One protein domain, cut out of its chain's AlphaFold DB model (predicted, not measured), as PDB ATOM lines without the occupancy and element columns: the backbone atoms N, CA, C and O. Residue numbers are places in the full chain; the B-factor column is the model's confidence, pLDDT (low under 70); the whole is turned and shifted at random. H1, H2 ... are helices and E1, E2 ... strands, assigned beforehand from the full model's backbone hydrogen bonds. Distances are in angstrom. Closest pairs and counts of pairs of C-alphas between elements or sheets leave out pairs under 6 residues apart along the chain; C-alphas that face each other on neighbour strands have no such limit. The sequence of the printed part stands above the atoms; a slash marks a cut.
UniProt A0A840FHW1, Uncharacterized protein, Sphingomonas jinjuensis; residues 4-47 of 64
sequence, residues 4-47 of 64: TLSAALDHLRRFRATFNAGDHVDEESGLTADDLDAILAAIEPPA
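AT A GLANCE: This is residues 4 to 47 of the 64 residues of an uncharacterized protein of Sphingomonas jinjuensis (UniProt A0A840FHW1). Two helices, H1 and H2, run opposite ways as a narrow V, and the loops joining them at its closed end hold a small turn with one short strand, E1. Residues 24 to 26 of E1 pair antiparallel with residues 31 to 32. The printed part has 44 residues, in the order H1, E1, H2, mostly helix. It is only just compact, close to loose, with a radius of gyration of the C-alphas of 11.0 A, and spans 30 by 20 by 17 A.

HOW THE PARTS SIT: H1, residues 4 to 16, touches H2, residues 33 to 43, at a shallow tilt of 27 degrees; their closest C-alphas, of Arg 16 and Ala 33, are 6.4 A apart. E1, residues 24 to 26, is apart from H1. The closest C-alphas of E1 and H2, of Val 25 and Ala 33, are 6.0 A apart. In H1 and H2 every O i to N i+4 pair is within hydrogen-bond range.

IN THESE COORDINATES: H1 is 18.3 A long, from C-alpha 4 at (26.711, -7.996, 49.448). H2 is 15.8 A long, ending at C-alpha 43 at (20.339, -2.761, 37.952). E1 measures 5.3 A.

THE WHOLE: The C-alphas farthest apart, of Glu 28 and Ala 47, are 34.5 A apart. The printed part has no cut, and both links are short. Residues 45 to 47 have pLDDT under 70.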
ATOM      1  N   THR A   4      26.834  -6.656  50.040       90.00
ATOM      2  CA  THR A   4      26.711  -7.996  49.448       90.00
ATOM      3  C   THR A   4      26.293  -7.918  47.986       90.00
ATOM      4  O   THR A   4      26.861  -8.599  47.132       90.00
ATOM      5  N   LEU A   5      25.314  -7.060  47.682       86.62
ATOM      6  CA  LEU A   5      24.831  -6.864  46.318       86.62
ATOM      7  C   LEU A   5      25.922  -6.251  45.436       86.62
ATOM      8  O   LEU A   5      26.108  -6.669  44.297       86.62
ATOM      9  N   SER A   6      26.677  -5.299  45.980       88.62
ATOM     10  CA  SER A   6      27.767  -4.637  45.258       88.62
ATOM     11  C   SER A   6      28.868  -5.635  44.874       88.62
ATOM     12  O   SER A   6      29.309  -5.653  43.726       88.62
ATOM     13  N   ALA A   7      29.256  -6.522  45.798       92.81
ATOM     14  CA  ALA A   7      30.215  -7.592  45.524       92.81
ATOM     15  C   ALA A   7      29.678  -8.618  44.510       92.81
ATOM     16  O   ALA A   7      30.398  -9.034  43.603       92.81
ATOM     17  N   ALA A   8      28.400  -8.996  44.616       93.75
ATOM     18  CA  ALA A   8      27.771  -9.918  43.675       93.75
ATOM     19  C   ALA A   8      27.728  -9.355  42.243       93.75
ATOM     20  O   ALA A   8      28.015 -10.083  41.292       93.75
ATOM     21  N   LEU A   9      27.437  -8.060  42.079       92.56
ATOM     22  CA  LEU A   9      27.452  -7.393  40.774       92.56
ATOM     23  C   LEU A   9      28.856  -7.338  40.171       92.56
ATOM     24  O   LEU A   9      29.026  -7.561  38.976       92.56
ATOM     25  N   ASP A  10      29.869  -7.079  40.991       94.00
ATOM     26  CA  ASP A  10      31.264  -7.088  40.556       94.00
ATOM     27  C   ASP A  10      31.711  -8.491  40.102       94.00
ATOM     28  O   ASP A  10      32.342  -8.642  39.054       94.00
ATOM     29  N   HIS A  11      31.305  -9.547  40.819       95.31
ATOM     30  CA  HIS A  11      31.512 -10.928  40.375       95.31
ATOM     31  C   HIS A  11      30.798 -11.224  39.051       95.31
ATOM     32  O   HIS A  11      31.414 -11.787  38.145       95.31
ATOM     33  N   LEU A  12      29.536 -10.807  38.912       94.88
ATOM     34  CA  LEU A  12      28.750 -11.016  37.698       94.88
ATOM     35  C   LEU A  12      29.365 -10.299  36.488       94.88
ATOM     36  O   LEU A  12      29.465 -10.889  35.416       94.88
ATOM     37  N   ARG A  13      29.856  -9.067  36.664       95.00
ATOM     38  CA  ARG A  13      30.553  -8.306  35.612       95.00
ATOM     39  C   ARG A  13      31.812  -9.018  35.127       95.00
ATOM     40  O   ARG A  13      32.037  -9.111  33.923       95.00
ATOM     41  N   ARG A  14      32.625  -9.544  36.052       96.38
ATOM     42  CA  ARG A  14      33.826 -10.317  35.691       96.38
ATOM     43  C   ARG A  14      33.475 -11.623  34.994       96.38
ATOM     44  O   ARG A  14      34.147 -11.976  34.034       96.38
ATOM     45  N   PHE A  15      32.438 -12.312  35.463       96.44
ATOM     46  CA  PHE A  15      31.961 -13.540  34.840       96.44
ATOM     47  C   PHE A  15      31.451 -13.287  33.418       96.44
ATOM     48  O   PHE A  15      31.897 -13.947  32.491       96.44
ATOM     49  N   ARG A  16      30.618 -12.262  33.204       95.19
ATOM     50  CA  ARG A  16      30.154 -11.871  31.864       95.19
ATOM     51  C   ARG A  16      31.318 -11.594  30.908       95.19
ATOM     52  O   ARG A  16      31.239 -11.937  29.737       95.19
ATOM     53  N   ALA A  17      32.414 -11.003  31.390       96.00
ATOM     54  CA  ALA A  17      33.574 -10.670  30.561       96.00
ATOM     55  C   ALA A  17      34.341 -11.891  30.009       96.00
ATOM     56  O   ALA A  17      35.242 -11.708  29.192       96.00
ATOM     57  N   THR A  18      34.021 -13.118  30.438       97.31
ATOM     58  CA  THR A  18      34.631 -14.338  29.882       97.31
ATOM     59  C   THR A  18      33.948 -14.842  28.611       97.31
ATOM     60  O   THR A  18      34.449 -15.790  28.012       97.31
ATOM     61  N   PHE A  19      32.828 -14.236  28.207       96.12
ATOM     62  CA  PHE A  19      32.023 -14.633  27.049       96.12
ATOM     63  C   PHE A  19      32.055 -13.558  25.960       96.12
ATOM     64  O   PHE A  19      32.213 -12.369  26.250       96.12
ATOM     65  N   ASN A  20      31.883 -13.963  24.701       95.44
ATOM     66  CA  ASN A  20      31.598 -13.026  23.620       95.44
ATOM     67  C   ASN A  20      30.095 -12.714  23.585       95.44
ATOM     68  O   ASN A  20      29.272 -13.470  24.100       95.44
ATOM     69  N   ALA A  21      29.726 -11.604  22.943       91.56
ATOM     70  CA  ALA A  21      28.319 -11.296  22.689       91.56
ATOM     71  C   ALA A  21      27.659 -12.425  21.874       91.56
ATOM     72  O   ALA A  21      28.257 -12.932  20.921       91.56
ATOM     73  N   GLY A  22      26.442 -12.812  22.248       92.19
ATOM     74  CA  GLY A  22      25.691 -13.917  21.658       92.19
ATOM     75  C   GLY A  22      26.094 -15.322  22.119       92.19
ATOM     76  O   GLY A  22      25.410 -16.279  21.751       92.19
ATOM     77  N   ASP A  23      27.166 -15.484  22.905       97.44
ATOM     78  CA  ASP A  23      27.539 -16.801  23.430       97.44
ATOM     79  C   ASP A  23      26.487 -17.303  24.429       97.44
ATOM     80  O   ASP A  23      25.930 -16.536  25.222       97.44
ATOM     81  N   HIS A  24      26.247 -18.615  24.420       97.19
ATOM     82  CA  HIS A  24      25.443 -19.259  25.452       97.19
ATOM     83  C   HIS A  24      26.268 -19.377  26.736       97.19
ATOM     84  O   HIS A  24      27.377 -19.912  26.740       97.19
ATOM     85  N   VAL A  25      25.698 -18.885  27.830       96.06
ATOM     86  CA  VAL A  25      26.194 -19.090  29.195       96.06
ATOM     87  C   VAL A  25      25.708 -20.439  29.714       96.06
ATOM     88  O   VAL A  25      26.457 -21.148  30.383       96.06
ATOM     89  N   ASP A  26      24.467 -20.797  29.379       96.94
ATOM     90  CA  ASP A  26      23.871 -22.090  29.688       96.94
ATOM     91  C   ASP A  26      22.949 -22.546  28.546       96.94
ATOM     92  O   ASP A  26      21.961 -21.888  28.220       96.94
ATOM     93  N   GLU A  27      23.278 -23.680  27.926       95.25
ATOM     94  CA  GLU A  27      22.544 -24.192  26.761       95.25
ATOM     95  C   GLU A  27      21.175 -24.789  27.125       95.25
ATOM     96  O   GLU A  27      20.268 -24.773  26.298       95.25
ATOM     97  N   GLU A  28      21.002 -25.306  28.347       97.12
ATOM     98  CA  GLU A  28      19.743 -25.933  28.772       97.12
ATOM     99  C   GLU A  28      18.631 -24.894  28.970       97.12
ATOM    100  O   GLU A  28      17.502 -25.089  28.515       97.12
ATOM    101  N   SER A  29      18.952 -23.774  29.619       95.56
ATOM    102  CA  SER A  29      18.029 -22.651  29.812       95.56
ATOM    103  C   SER A  29      17.976 -21.694  28.620       95.56
ATOM    104  O   SER A  29      17.028 -20.913  28.518       95.56
ATOM    105  N   GLY A  30      18.970 -21.746  27.728       96.44
ATOM    106  CA  GLY A  30      19.137 -20.785  26.640       96.44
ATOM    107  C   GLY A  30      19.643 -19.420  27.111       96.44
ATOM    108  O   GLY A  30      19.490 -18.442  26.386       96.44
ATOM    109  N   LEU A  31      20.210 -19.337  28.320       96.62
ATOM    110  CA  LEU A  31      20.761 -18.099  28.863       96.62
ATOM    111  C   LEU A  31      21.993 -17.680  28.059       96.62
ATOM    112  O   LEU A  31      22.960 -18.439  27.948       96.62
ATOM    113  N   THR A  32      21.986 -16.453  27.556       97.81
ATOM    114  CA  THR A  32      23.073 -15.886  26.753       97.81
ATOM    115  C   THR A  32      23.850 -14.806  27.501       97.81
ATOM    116  O   THR A  32      23.422 -14.288  28.535       97.81
ATOM    117  N   ALA A  33      25.017 -14.439  26.968       97.12
ATOM    118  CA  ALA A  33      25.794 -13.310  27.469       97.12
ATOM    119  C   ALA A  33      25.014 -11.981  27.385       97.12
ATOM    120  O   ALA A  33      25.126 -11.154  28.291       97.12
ATOM    121  N   ASP A  34      24.178 -11.802  26.356       96.56
ATOM    122  CA  ASP A  34      23.333 -10.613  26.188       96.56
ATOM    123  C   ASP A  34      22.241 -10.510  27.265       96.56
ATOM    124  O   ASP A  34      21.917  -9.412  27.721       96.56
ATOM    125  N   ASP A  35      21.709 -11.641  27.739       96.31
ATOM    126  CA  ASP A  35      20.755 -11.647  28.853       96.31
ATOM    127  C   ASP A  35      21.411 -11.145  30.148       96.31
ATOM    128  O   ASP A  35      20.806 -10.385  30.911       96.31
ATOM    129  N   LEU A  36      22.676 -11.516  30.391       95.19
ATOM    130  CA  LEU A  36      23.443 -11.004  31.531       95.19
ATOM    131  C   LEU A  36      23.669  -9.491  31.425       95.19
ATOM    132  O   LEU A  36      23.574  -8.788  32.433       95.19
ATOM    133  N   ASP A  37      23.937  -8.984  30.219       94.69
ATOM    134  CA  ASP A  37      24.067  -7.548  29.966       94.69
ATOM    135  C   ASP A  37      22.760  -6.798  30.234       94.69
ATOM    136  O   ASP A  37      22.777  -5.749  30.883       94.69
ATOM    137  N   ALA A  38      21.620  -7.350  29.815       93.94
ATOM    138  CA  ALA A  38      20.311  -6.767  30.093       93.94
ATOM    139  C   ALA A  38      20.025  -6.681  31.602       93.94
ATOM    140  O   ALA A  38      19.529  -5.661  32.086       93.94
ATOM    141  N   ILE A  39      20.382  -7.721  32.366       92.31
ATOM    142  CA  ILE A  39      20.241  -7.735  33.828       92.31
ATOM    143  C   ILE A  39      21.141  -6.676  34.472       92.31
ATOM    144  O   ILE A  39      20.679  -5.915  35.321       92.31
ATOM    145  N   LEU A  40      22.414  -6.603  34.072       92.25
ATOM    146  CA  LEU A  40      23.354  -5.611  34.598       92.25
ATOM    147  C   LEU A  40      22.878  -4.182  34.305       92.25
ATOM    148  O   LEU A  40      22.865  -3.355  35.217       92.25
ATOM    149  N   ALA A  41      22.413  -3.921  33.082       90.94
ATOM    150  CA  ALA A  41      21.894  -2.620  32.673       90.94
ATOM    151  C   ALA A  41      20.628  -2.210  33.444       90.94
ATOM    152  O   ALA A  41      20.467  -1.040  33.772       90.94
ATOM    153  N   ALA A  42      19.741  -3.157  33.771       90.06
ATOM    154  CA  ALA A  42      18.529  -2.877  34.544       90.06
ATOM    155  C   ALA A  42      18.812  -2.524  36.016       90.06
ATOM    156  O   ALA A  42      17.994  -1.874  36.668       90.06
ATOM    157  N   ILE A  43      19.942  -2.990  36.556       87.25
ATOM    158  CA  ILE A  43      20.339  -2.761  37.952       87.25
ATOM    159  C   ILE A  43      21.147  -1.468  38.094       87.25
ATOM    160  O   ILE A  43      21.137  -0.852  39.166       87.25
ATOM    161  N   GLU A  44      21.848  -1.044  37.042       77.00
ATOM    162  CA  GLU A  44      22.491   0.262  37.043       77.00
ATOM    163  C   GLU A  44      21.415   1.358  37.053       77.00
ATOM    164  O   GLU A  44      20.525   1.361  36.201       77.00
ATOM    165  N   PRO A  45      21.438   2.277  38.038       62.91
ATOM    166  CA  PRO A  45      20.500   3.387  38.032       62.91
ATOM    167  C   PRO A  45      20.686   4.163  36.725       62.91
ATOM    168  O   PRO A  45      21.831   4.296  36.279       62.91
ATOM    169  N   PRO A  46      19.609   4.690  36.116       58.47
ATOM    170  CA  PRO A  46      19.755   5.556  34.959       58.47
ATOM    171  C   PRO A  46      20.707   6.690  35.340       58.47
ATOM    172  O   PRO A  46      20.408   7.505  36.217       58.47
ATOM    173  N   ALA A  47      21.888   6.703  34.720       57.62
ATOM    174  CA  ALA A  47      22.674   7.916  34.629       57.62
ATOM    175  C   ALA A  47      21.764   8.917  33.906       57.62
ATOM    176  O   ALA A  47      21.248   8.589  32.842       57.62
TER     177      ALA A  47